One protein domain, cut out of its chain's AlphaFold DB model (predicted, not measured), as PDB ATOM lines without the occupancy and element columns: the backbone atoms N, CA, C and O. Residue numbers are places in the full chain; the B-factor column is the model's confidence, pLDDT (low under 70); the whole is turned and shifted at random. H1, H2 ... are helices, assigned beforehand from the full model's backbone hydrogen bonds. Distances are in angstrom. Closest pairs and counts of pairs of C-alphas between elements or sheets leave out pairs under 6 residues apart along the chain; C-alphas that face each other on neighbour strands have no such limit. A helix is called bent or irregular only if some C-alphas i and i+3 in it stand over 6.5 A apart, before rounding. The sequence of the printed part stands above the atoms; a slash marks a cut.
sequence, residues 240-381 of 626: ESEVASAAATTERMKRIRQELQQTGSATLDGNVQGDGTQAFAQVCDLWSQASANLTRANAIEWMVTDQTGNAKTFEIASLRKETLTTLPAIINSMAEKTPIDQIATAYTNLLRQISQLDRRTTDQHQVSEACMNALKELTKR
ATOM      1  N   GLU A 240     113.286  24.217  60.619       97.25
ATOM      2  CA  GLU A 240     113.057  22.795  60.341       97.25
ATOM      3  C   GLU A 240     112.847  22.542  58.843       97.25
ATOM      4  O   GLU A 240     113.449  21.631  58.285       97.25
ATOM      5  N   SER A 241     112.055  23.382  58.167       97.25
ATOM      6  CA  SER A 241     111.815  23.274  56.722       97.25
ATOM      7  C   SER A 241     113.083  23.476  55.883       97.25
ATOM      8  O   SER A 241     113.287  22.749  54.910       97.25
ATOM      9  N   GLU A 242     113.916  24.464  56.213       96.94
ATOM     10  CA  GLU A 242     115.164  24.737  55.485       96.94
ATOM     11  C   GLU A 242     116.198  23.625  55.736       96.94
ATOM     12  O   GLU A 242     116.814  23.120  54.795       96.94
ATOM     13  N   VAL A 243     116.336  23.167  56.987       97.44
ATOM     14  CA  VAL A 243     117.223  22.048  57.352       97.44
ATOM     15  C   VAL A 243     116.769  20.745  56.688       97.44
ATOM     16  O   VAL A 243     117.598  20.032  56.124       97.44
ATOM     17  N   ALA A 244     115.466  20.451  56.675       97.50
ATOM     18  CA  ALA A 244     114.920  19.284  55.985       97.50
ATOM     19  C   ALA A 244     115.167  19.344  54.469       97.50
ATOM     20  O   ALA A 244     115.513  18.331  53.864       97.50
ATOM     21  N   SER A 245     115.062  20.530  53.861       96.50
ATOM     22  CA  SER A 245     115.366  20.727  52.435       96.50
ATOM     23  C   SER A 245     116.847  20.475  52.132       96.50
ATOM     24  O   SER A 245     117.178  19.807  51.149       96.50
ATOM     25  N   ALA A 246     117.754  20.940  52.999       96.19
ATOM     26  CA  ALA A 246     119.179  20.631  52.897       96.19
ATOM     27  C   ALA A 246     119.460  19.127  53.084       96.19
ATOM     28  O   ALA A 246     120.227  18.549  52.318       96.19
ATOM     29  N   ALA A 247     118.803  18.468  54.042       96.25
ATOM     30  CA  ALA A 247     118.942  17.028  54.263       96.25
ATOM     31  C   ALA A 247     118.446  16.203  53.062       96.25
ATOM     32  O   ALA A 247     119.154  15.311  52.603       96.25
ATOM     33  N   ALA A 248     117.285  16.540  52.493       96.06
ATOM     34  CA  ALA A 248     116.762  15.896  51.287       96.06
ATOM     35  C   ALA A 248     117.709  16.066  50.087       96.06
ATOM     36  O   ALA A 248     117.913  15.139  49.302       96.06
ATOM     37  N   THR A 249     118.338  17.236  49.981       95.00
ATOM     38  CA  THR A 249     119.359  17.516  48.965       95.00
ATOM     39  C   THR A 249     120.587  16.614  49.144       95.00
ATOM     40  O   THR A 249     121.068  16.028  48.175       95.00
ATOM     41  N   THR A 250     121.043  16.416  50.382       94.75
ATOM     42  CA  THR A 250     122.132  15.481  50.718       94.75
ATOM     43  C   THR A 250     121.773  14.028  50.385       94.75
ATOM     44  O   THR A 250     122.580  13.314  49.791       94.75
ATOM     45  N   GLU A 251     120.554  13.575  50.694       95.44
ATOM     46  CA  GLU A 251     120.091  12.231  50.310       95.44
ATOM     47  C   GLU A 251     120.032  12.060  48.787       95.44
ATOM     48  O   GLU A 251     120.389  11.011  48.248       95.44
ATOM     49  N   ARG A 252     119.679  13.122  48.059       95.12
ATOM     50  CA  ARG A 252     119.712  13.108  46.598       95.12
ATOM     51  C   ARG A 252     121.125  12.927  46.043       95.12
ATOM     52  O   ARG A 252     121.282  12.185  45.074       95.12
ATOM     53  N   MET A 253     122.139  13.551  46.648       96.00
ATOM     54  CA  MET A 253     123.546  13.338  46.271       96.00
ATOM     55  C   MET A 253     123.961  11.875  46.476       96.00
ATOM     56  O   MET A 253     124.568  11.274  45.587       96.00
ATOM     57  N   LYS A 254     123.576  11.272  47.611       95.44
ATOM     58  CA  LYS A 254     123.840   9.852  47.904       95.44
ATOM     59  C   LYS A 254     123.192   8.926  46.882       95.44
ATOM     60  O   LYS A 254     123.847   8.000  46.409       95.44
ATOM     61  N   ARG A 255     121.934   9.193  46.520       95.88
ATOM     62  CA  ARG A 255     121.214   8.448  45.480       95.88
ATOM     63  C   ARG A 255     121.933   8.543  44.132       95.88
ATOM     64  O   ARG A 255     122.196   7.511  43.532       95.88
ATOM     65  N   ILE A 256     122.309   9.751  43.690       95.81
ATOM     66  CA  ILE A 256     123.054   9.954  42.430       95.81
ATOM     67  C   ILE A 256     124.340   9.118  42.425       95.81
ATOM     68  O   ILE A 256     124.621   8.414  41.456       95.81
ATOM     69  N   ARG A 257     125.098   9.138  43.530       94.88
ATOM     70  CA  ARG A 257     126.298   8.307  43.692       94.88
ATOM     71  C   ARG A 257     125.995   6.815  43.532       94.88
ATOM     72  O   ARG A 257     126.728   6.125  42.833       94.88
ATOM     73  N   GLN A 258     124.952   6.318  44.196       94.44
ATOM     74  CA  GLN A 258     124.578   4.900  44.176       94.44
ATOM     75  C   GLN A 258     124.113   4.443  42.786       94.44
ATOM     76  O   GLN A 258     124.564   3.405  42.306       94.44
ATOM     77  N   GLU A 259     123.265   5.229  42.118       94.31
ATOM     78  CA  GLU A 259     122.775   4.934  40.764       94.31
ATOM     79  C   GLU A 259     123.933   4.842  39.756       94.31
ATOM     80  O   GLU A 259     124.000   3.886  38.976       94.31
ATOM     81  N   LEU A 260     124.898   5.769  39.832       93.31
ATOM     82  CA  LEU A 260     126.101   5.748  38.995       93.31
ATOM     83  C   LEU A 260     126.984   4.529  39.267       93.31
ATOM     84  O   LEU A 260     127.466   3.898  38.327       93.31
ATOM     85  N   GLN A 261     127.196   4.172  40.535       89.94
ATOM     86  CA  GLN A 261     127.973   2.982  40.895       89.94
ATOM     87  C   GLN A 261     127.348   1.698  40.330       89.94
ATOM     88  O   GLN A 261     128.069   0.815  39.875       89.94
ATOM     89  N   GLN A 262     126.017   1.603  40.319       89.00
ATOM     90  CA  GLN A 262     125.307   0.414  39.849       89.00
ATOM     91  C   GLN A 262     125.183   0.356  38.323       89.00
ATOM     92  O   GLN A 262     125.421  -0.690  37.721       89.00
ATOM     93  N   THR A 263     124.808   1.468  37.688       86.94
ATOM     94  CA  THR A 263     124.360   1.475  36.284       86.94
ATOM     95  C   THR A 263     125.267   2.264  35.341       86.94
ATOM     96  O   THR A 263     125.149   2.122  34.128       86.94
ATOM     97  N   GLY A 264     126.181   3.090  35.862       85.25
ATOM     98  CA  GLY A 264     126.979   4.031  35.065       85.25
ATOM     99  C   GLY A 264     126.219   5.286  34.617       85.25
ATOM    100  O   GLY A 264     126.786   6.119  33.916       85.25
ATOM    101  N   SER A 265     124.963   5.449  35.040       90.19
ATOM    102  CA  SER A 265     124.134   6.635  34.799       90.19
ATOM    103  C   SER A 265     123.329   6.991  36.052       90.19
ATOM    104  O   SER A 265     123.175   6.155  36.940       90.19
ATOM    105  N   ALA A 266     122.810   8.213  36.144       94.38
ATOM    106  CA  ALA A 266     121.901   8.605  37.223       94.38
ATOM    107  C   ALA A 266     120.688   9.363  36.691       94.38
ATOM    108  O   ALA A 266     120.762  10.071  35.689       94.38
ATOM    109  N   THR A 267     119.570   9.245  37.399       94.25
ATOM    110  CA  THR A 267     118.372  10.044  37.147       94.25
ATOM    111  C   THR A 267     118.568  11.421  37.772       94.25
ATOM    112  O   THR A 267     118.631  11.560  38.998       94.25
ATOM    113  N   LEU A 268     118.674  12.442  36.932       93.94
ATOM    114  CA  LEU A 268     118.957  13.822  37.299       93.94
ATOM    115  C   LEU A 268     117.666  14.645  37.465       93.94
ATOM    116  O   LEU A 268     116.558  14.111  37.546       93.94
ATOM    117  N   ASP A 269     117.803  15.965  37.600       88.12
ATOM    118  CA  ASP A 269     116.661  16.884  37.625       88.12
ATOM    119  C   ASP A 269     115.816  16.783  36.352       88.12
ATOM    120  O   ASP A 269     116.331  16.568  35.258       88.12
ATOM    121  N   GLY A 270     114.494  16.896  36.511       85.50
ATOM    122  CA  GLY A 270     113.545  16.710  35.410       85.50
ATOM    123  C   GLY A 270     113.379  15.258  34.949       85.50
ATOM    124  O   GLY A 270     112.856  15.040  33.861       85.50
ATOM    125  N   ASN A 271     113.807  14.277  35.756       87.06
ATOM    126  CA  ASN A 271     113.786  12.844  35.429       87.06
ATOM    127  C   ASN A 271     114.591  12.495  34.165       87.06
ATOM    128  O   ASN A 271     114.275  11.539  33.459       87.06
ATOM    129  N   VAL A 272     115.634  13.274  33.877       91.06
ATOM    130  CA  VAL A 272     116.530  13.035  32.743       91.06
ATOM    131  C   VAL A 272     117.638  12.082  33.175       91.06
ATOM    132  O   VAL A 272     118.265  12.293  34.209       91.06
ATOM    133  N   GLN A 273     117.903  11.041  32.392       92.69
ATOM    134  CA  GLN A 273     119.056  10.176  32.620       92.69
ATOM    135  C   GLN A 273     120.328  10.904  32.177       92.69
ATOM    136  O   GLN A 273     120.407  11.367  31.040       92.69
ATOM    137  N   GLY A 274     121.303  11.016  33.075       91.06
ATOM    138  CA  GLY A 274     122.557  11.702  32.805       91.06
ATOM    139  C   GLY A 274     123.789  10.857  33.086       91.06
ATOM    140  O   GLY A 274     123.765   9.916  33.887       91.06
ATOM    141  N   ASP A 275     124.869  11.210  32.397       90.88
ATOM    142  CA  ASP A 275     126.184  10.605  32.578       90.88
ATOM    143  C   ASP A 275     126.891  11.123  33.845       90.88
ATOM    144  O   ASP A 275     126.404  12.006  34.558       90.88
ATOM    145  N   GLY A 276     128.074  10.579  34.137       92.19
ATOM    146  CA  GLY A 276     128.846  10.979  35.312       92.19
ATOM    147  C   GLY A 276     129.288  12.452  35.318       92.19
ATOM    148  O   GLY A 276     129.350  13.048  36.392       92.19
ATOM    149  N   THR A 277     129.535  13.079  34.160       93.44
ATOM    150  CA  THR A 277     129.887  14.513  34.099       93.44
ATOM    151  C   THR A 277     128.688  15.411  34.391       93.44
ATOM    152  O   THR A 277     128.823  16.428  35.076       93.44
ATOM    153  N   GLN A 278     127.505  15.029  33.911       94.50
ATOM    154  CA  GLN A 278     126.251  15.732  34.177       94.50
ATOM    155  C   GLN A 278     125.828  15.554  35.639       94.50
ATOM    156  O   GLN A 278     125.421  16.514  36.294       94.50
ATOM    157  N   ALA A 279     125.996  14.350  36.181       95.62
ATOM    158  CA  ALA A 279     125.754  14.064  37.586       95.62
ATOM    159  C   ALA A 279     126.703  14.835  38.518       95.62
ATOM    160  O   ALA A 279     126.264  15.342  39.551       95.62
ATOM    161  N   PHE A 280     127.984  14.977  38.155       96.62
ATOM    162  CA  PHE A 280     128.939  15.785  38.918       96.62
ATOM    163  C   PHE A 280     128.504  17.259  38.970       96.62
ATOM    164  O   PHE A 280     128.449  17.835  40.059       96.62
ATOM    165  N   ALA A 281     128.124  17.848  37.827       94.12
ATOM    166  CA  ALA A 281     127.566  19.204  37.778       94.12
ATOM    167  C   ALA A 281     126.327  19.343  38.668       94.12
ATOM    168  O   ALA A 281     126.250  20.272  39.470       94.12
ATOM    169  N   GLN A 282     125.394  18.388  38.600       95.31
ATOM    170  CA  GLN A 282     124.202  18.442  39.440       95.31
ATOM    171  C   GLN A 282     124.547  18.379  40.933       95.31
ATOM    172  O   GLN A 282     123.950  19.098  41.727       95.31
ATOM    173  N   VAL A 283     125.525  17.568  41.351       96.38
ATOM    174  CA  VAL A 283     125.966  17.549  42.758       96.38
ATOM    175  C   VAL A 283     126.543  18.906  43.188       96.38
ATOM    176  O   VAL A 283     126.306  19.325  44.321       96.38
ATOM    177  N   CYS A 284     127.228  19.631  42.299       93.88
ATOM    178  CA  CYS A 284     127.701  20.994  42.572       93.88
ATOM    179  C   CYS A 284     126.536  21.974  42.807       93.88
ATOM    180  O   CYS A 284     126.563  22.762  43.760       93.88
ATOM    181  N   ASP A 285     125.494  21.894  41.978       92.69
ATOM    182  CA  ASP A 285     124.291  22.725  42.108       92.69
ATOM    183  C   ASP A 285     123.523  22.399  43.396       92.69
ATOM    184  O   ASP A 285     123.150  23.296  44.158       92.69
ATOM    185  N   LEU A 286     123.372  21.107  43.706       94.88
ATOM    186  CA  LEU A 286     122.762  20.633  44.949       94.88
ATOM    187  C   LEU A 286     123.546  21.117  46.182       94.88
ATOM    188  O   LEU A 286     122.943  21.506  47.182       94.88
ATOM    189  N   TRP A 287     124.883  21.160  46.130       94.81
ATOM    190  CA  TRP A 287     125.687  21.683  47.242       94.81
ATOM    191  C   TRP A 287     125.446  23.179  47.462       94.81
ATOM    192  O   TRP A 287     125.279  23.629  48.602       94.81
ATOM    193  N   SER A 288     125.352  23.944  46.376       92.81
ATOM    194  CA  SER A 288     125.020  25.370  46.417       92.81
ATOM    195  C   SER A 288     123.637  25.617  47.028       92.81
ATOM    196  O   SER A 288     123.501  26.424  47.950       92.81
ATOM    197  N   GLN A 289     122.626  24.862  46.589       93.62
ATOM    198  CA  GLN A 289     121.260  24.954  47.105       93.62
ATOM    199  C   GLN A 289     121.179  24.587  48.596       93.62
ATOM    200  O   GLN A 289     120.610  25.333  49.397       93.62
ATOM    201  N   ALA A 290     121.783  23.468  49.002       95.19
ATOM    202  CA  ALA A 290     121.791  23.041  50.400       95.19
ATOM    203  C   ALA A 290     122.539  24.033  51.308       95.19
ATOM    204  O   ALA A 290     122.091  24.301  52.422       95.19
ATOM    205  N   SER A 291     123.626  24.642  50.824       95.31
ATOM    206  CA  SER A 291     124.356  25.682  51.562       95.31
ATOM    207  C   SER A 291     123.520  26.957  51.739       95.31
ATOM    208  O   SER A 291     123.542  27.566  52.813       95.31
ATOM    209  N   ALA A 292     122.725  27.342  50.734       94.69
ATOM    210  CA  ALA A 292     121.802  28.473  50.828       94.69
ATOM    211  C   ALA A 292     120.667  28.210  51.835       94.69
ATOM    212  O   ALA A 292     120.393  29.067  52.678       94.69
ATOM    213  N   ASN A 293     120.076  27.007  51.822       95.94
ATOM    214  CA  ASN A 293     119.096  26.570  52.826       95.94
ATOM    215  C   ASN A 293     119.668  26.668  54.253       95.94
ATOM    216  O   ASN A 293     119.057  27.259  55.143       95.94
ATOM    217  N   LEU A 294     120.875  26.135  54.479       96.19
ATOM    218  CA  LEU A 294     121.519  26.167  55.797       96.19
ATOM    219  C   LEU A 294     121.914  27.586  56.229       96.19
ATOM    220  O   LEU A 294     121.828  27.909  57.413       96.19
ATOM    221  N   THR A 295     122.267  28.459  55.282       95.44
ATOM    222  CA  THR A 295     122.497  29.891  55.535       95.44
ATOM    223  C   THR A 295     121.221  30.579  56.021       95.44
ATOM    224  O   THR A 295     121.256  31.267  57.045       95.44
ATOM    225  N   ARG A 296     120.083  30.347  55.347       95.50
ATOM    226  CA  ARG A 296     118.772  30.857  55.782       95.50
ATOM    227  C   ARG A 296     118.403  30.331  57.166       95.50
ATOM    228  O   ARG A 296     118.034  31.115  58.035       95.50
ATOM    229  N   ALA A 297     118.557  29.027  57.395       95.94
ATOM    230  CA  ALA A 297     118.283  28.401  58.686       95.94
ATOM    231  C   ALA A 297     119.133  29.005  59.817       95.94
ATOM    232  O   ALA A 297     118.601  29.321  60.877       95.94
ATOM    233  N   ASN A 298     120.434  29.210  59.585       95.31
ATOM    234  CA  ASN A 298     121.343  29.827  60.553       95.31
ATOM    235  C   ASN A 298     120.937  31.272  60.874       95.31
ATOM    236  O   ASN A 298     120.886  31.650  62.040       95.31
ATOM    237  N   ALA A 299     120.582  32.060  59.855       94.25
ATOM    238  CA  ALA A 299     120.117  33.428  60.053       94.25
ATOM    239  C   ALA A 299     118.799  33.487  60.840       94.25
ATOM    240  O   ALA A 299     118.651  34.337  61.712       94.25
ATOM    241  N   ILE A 300     117.857  32.569  60.590       95.12
ATOM    242  CA  ILE A 300     116.609  32.498  61.366       95.12
ATOM    243  C   ILE A 300     116.887  32.079  62.816       95.12
ATOM    244  O   ILE A 300     116.262  32.601  63.739       95.12
ATOM    245  N   GLU A 301     117.852  31.187  63.043       93.69
ATOM    246  CA  GLU A 301     118.264  30.794  64.391       93.69
ATOM    247  C   GLU A 301     118.789  31.990  65.197       93.69
ATOM    248  O   GLU A 301     118.427  32.129  66.367       93.69
ATOM    249  N   TRP A 302     119.549  32.903  64.573       92.44
ATOM    250  CA  TRP A 302     120.012  34.133  65.231       92.44
ATOM    251  C   TRP A 302     118.860  34.928  65.842       92.44
ATOM    252  O   TRP A 302     118.990  35.481  66.929       92.44
ATOM    253  N   MET A 303     117.702  34.947  65.182       88.69
ATOM    254  CA  MET A 303     116.494  35.616  65.671       88.69
ATOM    255  C   MET A 303     115.973  34.976  66.958       88.69
ATOM    256  O   MET A 303     115.535  35.657  67.884       88.69
ATOM    257  N   VAL A 304     115.980  33.644  67.004       86.75
ATOM    258  CA  VAL A 304     115.393  32.861  68.095       86.75
ATOM    259  C   VAL A 304     116.273  32.927  69.342       86.75
ATOM    260  O   VAL A 304     115.741  33.089  70.452       86.75
ATOM    261  N   THR A 305     117.589  32.822  69.146       87.12
ATOM    262  CA  THR A 305     118.614  32.816  70.199       87.12
ATOM    263  C   THR A 305     119.068  34.214  70.611       87.12
ATOM    264  O   THR A 305     119.623  34.355  71.697       87.12
ATOM    265  N   ASP A 306     118.791  35.231  69.787       85.69
ATOM    266  CA  ASP A 306     119.284  36.608  69.934       85.69
ATOM    267  C   ASP A 306     120.825  36.698  69.898       85.69
ATOM    268  O   ASP A 306     121.443  37.552  70.529       85.69
ATOM    269  N   GLN A 307     121.466  35.777  69.169       85.06
ATOM    270  CA  GLN A 307     122.922  35.659  69.071       85.06
ATOM    271  C   GLN A 307     123.341  35.339  67.636       85.06
ATOM    272  O   GLN A 307     122.794  34.429  67.021       85.06
ATOM    273  N   THR A 308     124.370  36.011  67.109       80.06
ATOM    274  CA  THR A 308     124.905  35.740  65.756       80.06
ATOM    275  C   THR A 308     125.886  34.561  65.699       80.06
ATOM    276  O   THR A 308     126.830  34.568  64.909       80.06
ATOM    277  N   GLY A 309     125.705  33.558  66.563       79.00
ATOM    278  CA  GLY A 309     126.523  32.343  66.591       79.00
ATOM    279  C   GLY A 309     126.137  31.349  65.490       79.00
ATOM    280  O   GLY A 309     124.984  31.294  65.064       79.00
ATOM    281  N   ASN A 310     127.090  30.536  65.030       79.69
ATOM    282  CA  ASN A 310     126.845  29.542  63.981       79.69
ATOM    283  C   ASN A 310     126.267  28.241  64.550       79.69
ATOM    284  O   ASN A 310     126.999  27.305  64.879       79.69
ATOM    285  N   ALA A 311     124.939  28.172  64.636       83.44
ATOM    286  CA  ALA A 311     124.225  27.002  65.142       83.44
ATOM    287  C   ALA A 311     124.185  25.834  64.145       83.44
ATOM    288  O   ALA A 311     124.067  24.689  64.569       83.44
ATOM    289  N   LYS A 312     124.311  26.099  62.834       92.31
ATOM    290  CA  LYS A 312     124.247  25.070  61.771       92.31
ATOM    291  C   LYS A 312     125.610  24.526  61.337       92.31
ATOM    292  O   LYS A 312     125.786  24.061  60.211       92.31
ATOM    293  N   THR A 313     126.604  24.621  62.221       91.06
ATOM    294  CA  THR A 313     127.981  24.194  61.931       91.06
ATOM    295  C   THR A 313     128.061  22.687  61.669       91.06
ATOM    296  O   THR A 313     128.787  22.263  60.771       91.06
ATOM    297  N   PHE A 314     127.290  21.876  62.403       93.00
ATOM    298  CA  PHE A 314     127.266  20.423  62.219       93.00
ATOM    299  C   PHE A 314     126.664  20.027  60.865       93.00
ATOM    300  O   PHE A 314     127.256  19.237  60.132       93.00
ATOM    301  N   GLU A 315     125.521  20.606  60.496       95.81
ATOM    302  CA  GLU A 315     124.836  20.333  59.234       95.81
ATOM    303  C   GLU A 315     125.686  20.761  58.033       95.81
ATOM    304  O   GLU A 315     125.805  20.005  57.069       95.81
ATOM    305  N   ILE A 316     126.348  21.922  58.111       94.00
ATOM    306  CA  ILE A 316     127.293  22.380  57.082       94.00
ATOM    307  C   ILE A 316     128.498  21.441  56.965       94.00
ATOM    308  O   ILE A 316     128.894  21.089  55.852       94.00
ATOM    309  N   ALA A 317     129.070  20.996  58.088       92.75
ATOM    310  CA  ALA A 317     130.182  20.050  58.077       92.75
ATOM    311  C   ALA A 317     129.771  18.687  57.491       92.75
ATOM    312  O   ALA A 317     130.530  18.092  56.724       92.75
ATOM    313  N   SER A 318     128.562  18.217  57.804       94.06
ATOM    314  CA  SER A 318     127.990  16.982  57.260       94.06
ATOM    315  C   SER A 318     127.774  17.075  55.747       94.06
ATOM    316  O   SER A 318     128.252  16.217  55.005       94.06
ATOM    317  N   LEU A 319     127.155  18.163  55.270       95.44
ATOM    318  CA  LEU A 319     126.964  18.442  53.843       95.44
ATOM    319  C   LEU A 319     128.302  18.483  53.094       95.44
ATOM    320  O   LEU A 319     128.456  17.860  52.041       95.44
ATOM    321  N   ARG A 320     129.294  19.177  53.663       94.25
ATOM    322  CA  ARG A 320     130.656  19.250  53.123       94.25
ATOM    323  C   ARG A 320     131.284  17.860  53.028       94.25
ATOM    324  O   ARG A 320     131.796  17.498  51.972       94.25
ATOM    325  N   LYS A 321     131.218  17.062  54.097       93.56
ATOM    326  CA  LYS A 321     131.759  15.695  54.127       93.56
ATOM    327  C   LYS A 321     131.101  14.795  53.080       93.56
ATOM    328  O   LYS A 321     131.811  14.098  52.356       93.56
ATOM    329  N   GLU A 322     129.773  14.809  52.982       95.00
ATOM    330  CA  GLU A 322     129.049  13.984  52.008       95.00
ATOM    331  C   GLU A 322     129.398  14.384  50.572       95.00
ATOM    332  O   GLU A 322     129.665  13.519  49.738       95.00
ATOM    333  N   THR A 323     129.476  15.687  50.296       95.12
ATOM    334  CA  THR A 323     129.828  16.189  48.962       95.12
ATOM    335  C   THR A 323     131.243  15.763  48.577       95.12
ATOM    336  O   THR A 323     131.445  15.165  47.524       95.12
ATOM    337  N   LEU A 324     132.219  15.963  49.466       94.31
ATOM    338  CA  LEU A 324     133.616  15.577  49.227       94.31
ATOM    339  C   LEU A 324     133.834  14.060  49.172       94.31
ATOM    340  O   LEU A 324     134.854  13.614  48.659       94.31
ATOM    341  N   THR A 325     132.881  13.267  49.663       94.88
ATOM    342  CA  THR A 325     132.862  11.809  49.474       94.88
ATOM    343  C   THR A 325     132.216  11.434  48.137       94.88
ATOM    344  O   THR A 325     132.653  10.507  47.459       94.88
ATOM    345  N   THR A 326     131.168  12.154  47.741       96.44
ATOM    346  CA  THR A 326     130.378  11.870  46.540       96.44
ATOM    347  C   THR A 326     131.115  12.226  45.255       96.44
ATOM    348  O   THR A 326     131.168  11.397  44.350       96.44
ATOM    349  N   LEU A 327     131.736  13.405  45.178       96.81
ATOM    350  CA  LEU A 327     132.443  13.866  43.979       96.81
ATOM    351  C   LEU A 327     133.521  12.878  43.478       96.81
ATOM    352  O   LEU A 327     133.437  12.457  42.322       96.81
ATOM    353  N   PRO A 328     134.493  12.423  44.295       96.69
ATOM    354  CA  PRO A 328     135.475  11.439  43.840       96.69
ATOM    355  C   PRO A 328     134.852  10.070  43.532       96.69
ATOM    356  O   PRO A 328     135.319   9.384  42.625       96.69
ATOM    357  N   ALA A 329     133.781   9.670  44.226       95.38
ATOM    358  CA  ALA A 329     133.084   8.416  43.939       95.38
ATOM    359  C   ALA A 329     132.413   8.420  42.553       95.38
ATOM    360  O   ALA A 329     132.433   7.398  41.868       95.38
ATOM    361  N   ILE A 330     131.876   9.567  42.120       96.31
ATOM    362  CA  ILE A 330     131.358   9.756  40.757       96.31
ATOM    363  C   ILE A 330     132.487   9.566  39.737       96.31
ATOM    364  O   ILE A 330     132.336   8.788  38.799       96.31
ATOM    365  N   ILE A 331     133.642  10.203  39.955       96.12
ATOM    366  CA  ILE A 331     134.803  10.078  39.057       96.12
ATOM    367  C   ILE A 331     135.299   8.622  38.988       96.12
ATOM    368  O   ILE A 331     135.614   8.135  37.905       96.12
ATOM    369  N   ASN A 332     135.325   7.901  40.111       94.62
ATOM    370  CA  ASN A 332     135.708   6.485  40.131       94.62
ATOM    371  C   ASN A 332     134.715   5.601  39.355       94.62
ATOM    372  O   ASN A 332     135.139   4.753  38.577       94.62
ATOM    373  N   SER A 333     133.405   5.831  39.494       92.44
ATOM    374  CA  SER A 333     132.391   5.138  38.680       92.44
ATOM    375  C   SER A 333     132.592   5.413  37.182       92.44
ATOM    376  O   SER A 333     132.576   4.496  36.356       92.44
ATOM    377  N   MET A 334     132.893   6.663  36.821       91.94
ATOM    378  CA  MET A 334     133.237   7.017  35.445       91.94
ATOM    379  C   MET A 334     134.503   6.310  34.961       91.94
ATOM    380  O   MET A 334     134.555   5.902  33.798       91.94
ATOM    381  N   ALA A 335     135.504   6.132  35.827       90.69
ATOM    382  CA  ALA A 335     136.718   5.404  35.486       90.69
ATOM    383  C   ALA A 335     136.413   3.962  35.067       90.69
ATOM    384  O   ALA A 335     137.082   3.453  34.180       90.69
ATOM    385  N   GLU A 336     135.373   3.319  35.592       87.94
ATOM    386  CA  GLU A 336     134.992   1.959  35.189       87.94
ATOM    387  C   GLU A 336     134.135   1.921  33.917       87.94
ATOM    388  O   GLU A 336     134.300   1.030  33.083       87.94
ATOM    389  N   LYS A 337     133.213   2.877  33.760       86.69
ATOM    390  CA  LYS A 337     132.116   2.782  32.781       86.69
ATOM    391  C   LYS A 337     132.304   3.625  31.518       86.69
ATOM    392  O   LYS A 337     131.684   3.326  30.504       86.69
ATOM    393  N   THR A 338     133.160   4.649  31.545       88.81
ATOM    394  CA  THR A 338     133.341   5.555  30.393       88.81
ATOM    395  C   THR A 338     134.090   4.847  29.252       88.81
ATOM    396  O   THR A 338     135.119   4.212  29.517       88.81
ATOM    397  N   PRO A 339     133.635   4.928  27.988       90.25
ATOM    398  CA  PRO A 339     134.386   4.446  26.825       90.25
ATOM    399  C   PRO A 339     135.754   5.132  26.688       90.25
ATOM    400  O   PRO A 339     135.886   6.315  26.995       90.25
ATOM    401  N   ILE A 340     136.788   4.404  26.239       89.88
ATOM    402  CA  ILE A 340     138.186   4.893  26.222       89.88
ATOM    403  C   ILE A 340     138.346   6.163  25.371       89.88
ATOM    404  O   ILE A 340     139.085   7.072  25.752       89.88
ATOM    405  N   ASP A 341     137.635   6.236  24.250       89.56
ATOM    406  CA  ASP A 341     137.595   7.365  23.320       89.56
ATOM    407  C   ASP A 341     136.960   8.628  23.929       89.56
ATOM    408  O   ASP A 341     137.295   9.739  23.524       89.56
ATOM    409  N   GLN A 342     136.117   8.481  24.956       91.44
ATOM    410  CA  GLN A 342     135.426   9.589  25.627       91.44
ATOM    411  C   GLN A 342     136.147  10.086  26.892       91.44
ATOM    412  O   GLN A 342     135.805  11.145  27.425       91.44
ATOM    413  N   ILE A 343     137.172   9.366  27.372       92.69
ATOM    414  CA  ILE A 343     137.880   9.691  28.624       92.69
ATOM    415  C   ILE A 343     138.479  11.103  28.591       92.69
ATOM    416  O   ILE A 343     138.418  11.807  29.595       92.69
ATOM    417  N   ALA A 344     139.047  11.538  27.463       92.12
ATOM    418  CA  ALA A 344     139.676  12.859  27.364       92.12
ATOM    419  C   ALA A 344     138.664  14.008  27.541       92.12
ATOM    420  O   ALA A 344     138.920  14.959  28.286       92.12
ATOM    421  N   THR A 345     137.491  13.896  26.914       92.38
ATOM    422  CA  THR A 345     136.395  14.868  27.050       92.38
ATOM    423  C   THR A 345     135.812  14.852  28.462       92.38
ATOM    424  O   THR A 345     135.637  15.901  29.075       92.38
ATOM    425  N   ALA A 346     135.579  13.664  29.027       93.38
ATOM    426  CA  ALA A 346     135.103  13.532  30.401       93.38
ATOM    427  C   ALA A 346     136.086  14.148  31.412       93.38
ATOM    428  O   ALA A 346     135.684  14.893  32.304       93.38
ATOM    429  N   TYR A 347     137.384  13.885  31.244       95.62
ATOM    430  CA  TYR A 347     138.446  14.412  32.098       95.62
ATOM    431  C   TYR A 347     138.486  15.945  32.093       95.62
ATOM    432  O   TYR A 347     138.484  16.562  33.155       95.62
ATOM    433  N   THR A 348     138.469  16.571  30.915       94.81
ATOM    434  CA  THR A 348     138.493  18.041  30.789       94.81
ATOM    435  C   THR A 348     137.224  18.690  31.354       94.81
ATOM    436  O   THR A 348     137.323  19.669  32.098       94.81
ATOM    437  N   ASN A 349     136.046  18.094  31.132       94.56
ATOM    438  CA  ASN A 349     134.794  18.542  31.756       94.56
ATOM    439  C   ASN A 349     134.862  18.495  33.293       94.56
ATOM    440  O   ASN A 349     134.481  19.463  33.958       94.56
ATOM    441  N   LEU A 350     135.403  17.413  33.863       96.31
ATOM    442  CA  LEU A 350     135.595  17.278  35.310       96.31
ATOM    443  C   LEU A 350     136.597  18.302  35.854       96.31
ATOM    444  O   LEU A 350     136.321  18.933  36.872       96.31
ATOM    445  N   LEU A 351     137.731  18.529  35.177       96.50
ATOM    446  CA  LEU A 351     138.689  19.569  35.575       96.50
ATOM    447  C   LEU A 351     138.019  20.951  35.645       96.50
ATOM    448  O   LEU A 351     138.265  21.723  36.578       96.50
ATOM    449  N   ARG A 352     137.164  21.266  34.664       94.50
ATOM    450  CA  ARG A 352     136.443  22.541  34.601       94.50
ATOM    451  C   ARG A 352     135.478  22.683  35.779       94.50
ATOM    452  O   ARG A 352     135.518  23.704  36.460       94.50
ATOM    453  N   GLN A 353     134.684  21.656  36.074       94.50
ATOM    454  CA  GLN A 353     133.750  21.666  37.206       94.50
ATOM    455  C   GLN A 353     134.473  21.732  38.561       94.50
ATOM    456  O   GLN A 353     134.111  22.546  39.409       94.50
ATOM    457  N   ILE A 354     135.539  20.943  38.745       95.69
ATOM    458  CA  ILE A 354     136.361  20.953  39.964       95.69
ATOM    459  C   ILE A 354     136.950  22.342  40.196       95.69
ATOM    460  O   ILE A 354     136.807  22.877  41.289       95.69
ATOM    461  N   SER A 355     137.578  22.946  39.181       93.25
ATOM    462  CA  SER A 355     138.192  24.273  39.332       93.25
ATOM    463  C   SER A 355     137.166  25.362  39.662       93.25
ATOM    464  O   SER A 355     137.401  26.176  40.551       93.25
ATOM    465  N   GLN A 356     135.997  25.348  39.014       91.62
ATOM    466  CA  GLN A 356     134.913  26.287  39.314       91.62
ATOM    467  C   GLN A 356     134.402  26.146  40.751       91.62
ATOM    468  O   GLN A 356     134.184  27.158  41.421       91.62
ATOM    469  N   LEU A 357     134.235  24.913  41.232       91.62
ATOM    470  CA  LEU A 357     133.740  24.639  42.576       91.62
ATOM    471  C   LEU A 357     134.771  24.983  43.660       91.62
ATOM    472  O   LEU A 357     134.429  25.607  44.659       91.62
ATOM    473  N   ASP A 358     136.038  24.633  43.440       91.88
ATOM    474  CA  ASP A 358     137.149  24.857  44.373       91.88
ATOM    475  C   ASP A 358     137.372  26.349  44.682       91.88
ATOM    476  O   ASP A 358     137.736  26.730  45.793       91.88
ATOM    477  N   ARG A 359     137.073  27.235  43.723       89.19
ATOM    478  CA  ARG A 359     137.118  28.690  43.943       89.19
ATOM    479  C   ARG A 359     136.039  29.192  44.906       89.19
ATOM    480  O   ARG A 359     136.206  30.266  45.486       89.19
ATOM    481  N   ARG A 360     134.941  28.446  45.067       88.31
ATOM    482  CA  ARG A 360     133.775  28.825  45.880       88.31
ATOM    483  C   ARG A 360     133.839  28.316  47.312       88.31
ATOM    484  O   ARG A 360     133.029  28.766  48.114       88.31
ATOM    485  N   THR A 361     134.753  27.412  47.650       88.62
ATOM    486  CA  THR A 361     134.846  26.828  48.994       88.62
ATOM    487  C   THR A 361     135.594  27.721  49.983       88.62
ATOM    488  O   THR A 361     136.376  28.598  49.607       88.62
ATOM    489  N   THR A 362     135.346  27.499  51.278       76.19
ATOM    490  CA  THR A 362     136.053  28.194  52.371       76.19
ATOM    491  C   THR A 362     137.559  27.937  52.323       76.19
ATOM    492  O   THR A 362     138.348  28.882  52.376       76.19
ATOM    493  N   ASP A 363     137.940  26.670  52.151       77.81
ATOM    494  CA  ASP A 363     139.331  26.236  52.072       77.81
ATOM    495  C   ASP A 363     139.716  26.063  50.602       77.81
ATOM    496  O   ASP A 363     139.079  25.298  49.869       77.81
ATOM    497  N   GLN A 364     140.735  26.809  50.167       70.56
ATOM    498  CA  GLN A 364     141.265  26.709  48.807       70.56
ATOM    499  C   GLN A 364     141.802  25.296  48.577       70.56
ATOM    500  O   GLN A 364     142.448  24.737  49.459       70.56
ATOM    501  N   HIS A 365     141.571  24.742  47.388       85.00
ATOM    502  CA  HIS A 365     142.108  23.452  46.942       85.00
ATOM    503  C   HIS A 365     141.468  22.200  47.523       85.00
ATOM    504  O   HIS A 365     141.733  21.118  47.001       85.00
ATOM    505  N   GLN A 366     140.544  22.310  48.479       89.62
ATOM    506  CA  GLN A 366     139.929  21.133  49.084       89.62
ATOM    507  C   GLN A 366     139.227  20.210  48.076       89.62
ATOM    508  O   GLN A 366     139.345  18.987  48.170       89.62
ATOM    509  N   VAL A 367     138.459  20.765  47.136       93.88
ATOM    510  CA  VAL A 367     137.717  19.951  46.160       93.88
ATOM    511  C   VAL A 367     138.708  19.276  45.223       93.88
ATOM    512  O   VAL A 367     138.592  18.082  44.933       93.88
ATOM    513  N   SER A 368     139.702  20.044  44.778       94.12
ATOM    514  CA  SER A 368     140.735  19.555  43.872       94.12
ATOM    515  C   SER A 368     141.584  18.443  44.499       94.12
ATOM    516  O   SER A 368     141.847  17.435  43.844       94.12
ATOM    517  N   GLU A 369     141.932  18.565  45.782       94.50
ATOM    518  CA  GLU A 369     142.664  17.556  46.548       94.50
ATOM    519  C   GLU A 369     141.834  16.283  46.735       94.50
ATOM    520  O   GLU A 369     142.332  15.186  46.474       94.50
ATOM    521  N   ALA A 370     140.551  16.419  47.095       94.81
ATOM    522  CA  ALA A 370     139.645  15.282  47.263       94.81
ATOM    523  C   ALA A 370     139.456  14.479  45.962       94.81
ATOM    524  O   ALA A 370     139.360  13.252  45.993       94.81
ATOM    525  N   CYS A 371     139.437  15.154  44.807       96.88
ATOM    526  CA  CYS A 371     139.204  14.518  43.507       96.88
ATOM    527  C   CYS A 371     140.485  14.015  42.815       96.88
ATOM    528  O   CYS A 371     140.398  13.219  41.879       96.88
ATOM    529  N   MET A 372     141.673  14.445  43.253       94.56
ATOM    530  CA  MET A 372     142.943  14.210  42.550       94.56
ATOM    531  C   MET A 372     143.234  12.726  42.290       94.56
ATOM    532  O   MET A 372     143.660  12.354  41.196       94.56
ATOM    533  N   ASN A 373     143.020  11.865  43.288       95.06
ATOM    534  CA  ASN A 373     143.294  10.435  43.142       95.06
ATOM    535  C   ASN A 373     142.313   9.769  42.171       95.06
ATOM    536  O   ASN A 373     142.744   9.013  41.306       95.06
ATOM    537  N   ALA A 374     141.027  10.118  42.243       95.94
ATOM    538  CA  ALA A 374     140.018   9.599  41.324       95.94
ATOM    539  C   ALA A 374     140.288  10.033  39.869       95.94
ATOM    540  O   ALA A 374     140.186   9.231  38.943       95.94
ATOM    541  N   LEU A 375     140.732  11.280  39.662       95.69
ATOM    542  CA  LEU A 375     141.172  11.762  38.349       95.69
ATOM    543  C   LEU A 375     142.361  10.957  37.804       95.69
ATOM    544  O   LEU A 375     142.397  10.646  36.614       95.69
ATOM    545  N   LYS A 376     143.328  10.589  38.657       93.62
ATOM    546  CA  LYS A 376     144.446   9.724  38.249       93.62
ATOM    547  C   LYS A 376     143.948   8.348  37.812       93.62
ATOM    548  O   LYS A 376     144.365   7.891  36.750       93.62
ATOM    549  N   GLU A 377     143.043   7.720  38.566       93.25
ATOM    550  CA  GLU A 377     142.458   6.422  38.190       93.25
ATOM    551  C   GLU A 377     141.732   6.484  36.840       93.25
ATOM    552  O   GLU A 377     141.981   5.640  35.979       93.25
ATOM    553  N   LEU A 378     140.937   7.531  36.596       93.75
ATOM    554  CA  LEU A 378     140.280   7.753  35.302       93.75
ATOM    555  C   LEU A 378     141.291   7.783  34.141       93.75
ATOM    556  O   LEU A 378     141.079   7.156  33.103       93.75
ATOM    557  N   THR A 379     142.427   8.465  34.319       93.88
ATOM    558  CA  THR A 379     143.447   8.589  33.262       93.88
ATOM    559  C   THR A 379     144.247   7.308  33.006       93.88
ATOM    560  O   THR A 379     144.774   7.148  31.905       93.88
ATOM    561  N   LYS A 380     144.315   6.354  33.951       91.88
ATOM    562  CA  LYS A 380     145.080   5.099  33.769       91.88
ATOM    563  C   LYS A 380     144.570   4.243  32.612       91.88
ATOM    564  O   LYS A 380     145.360   3.547  31.979       91.88
ATOM    565  N   ARG A 381     143.275   4.321  32.297       88.69
ATOM    566  CA  ARG A 381     142.669   3.609  31.158       88.69
ATOM    567  C   ARG A 381     143.061   4.180  29.796       88.69
ATOM    568  O   ARG A 381     142.837   3.526  28.785       88.69
TER     569      ARG A 381
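This is residues 240 to 381 of the 626 residues of an uncharacterized protein of Rhodopirellula sp (UniProt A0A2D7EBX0). Five helices run up and down in a long, flat slab of a bundle. H1, H3 and H5 lie side by side in one row with H3 in the middle and run the same way, while H2 and H4 make a second row over them and run the opposite way. The pair H4 and H5 is shifted along the long axis, and the length reaches from just past the end of H2 at Asp 306 to H4 at Asp 341. The printed part has 142 residues with five named helices, H1 to H5 in chain order, and no named strand; the class is all helix. The whole is compact, with a radius of gyration of the C-alphas of 16.3 A and spans of 58 by 33 by 17 A.

H1, residues 240 to 263, and H2, residues 276 to 305, form a helical hairpin; they touch at a shallow tilt of 17 degrees, closest at the C-alphas of Ala 246 and Ala 290, 4.3 A apart. H3, residues 313 to 337, touches H2 in a second hairpin at a shallow tilt of 4 degrees, closest at the C-alphas of Gly 276 and Met 334, 5.9 A apart. H1 touches H3 with residues 250 to 261 alone, closest at the C-alphas of Gln 261 and Ser 333, 5.4 A apart. H4, residues 340 to 358, touches H2, which meets it with residues 277 to 284 alone; the closest C-alphas, those of Thr 277 and Leu 350, are 6.5 A apart. H3 and H4 are near each other, with 12 pairs of C-alphas within 10 A. H5, residues 366 to 380, forms a hairpin with H4, closest at the C-alphas of Asp 358 and Val 367, 5.3 A apart. H5 also touches H3, closest at the C-alphas of Ala 335 and Leu 378, 4.3 A apart. H1 is apart from H4 and H5, and H2 is apart from H5. Every O i to N i+4 pair is within hydrogen-bond range in H1; the counts are 25 of 26 in H2, 19 of 21 in H3, 13 of 15 in H4 and 9 of 11 in H5.

H1 begins at C-alpha 240, (113.057, 22.795, 60.341), and is 34.1 A long. H2 is 42.4 A long and ends at C-alpha 305, (118.614, 32.816, 70.199). H3 is 36.4 A long, and is neither bent nor irregular, but only just: C-alphas 325 and 328 are 6.2 A apart. H4, 27.0 A, and H5, 22.8 A, are irregular: C-alphas 341 and 344 are 7.1 A apart, and C-alphas 370 and 373 are 7.3 A apart. H5 ends at C-alpha 380, (145.080, 5.099, 33.769).

The two C-alphas farthest apart, those of Asp 306 and Asp 341, are 58.0 A apart. The link from H1 to H2, residues 264 to 275, is long, and in it residues 266 to 267 pair antiparallel with residues 273 to 274. The link from H3 to H4 is tight. The printed part has no cut, its mean pLDDT is 92.5, and no printed residue is under 70.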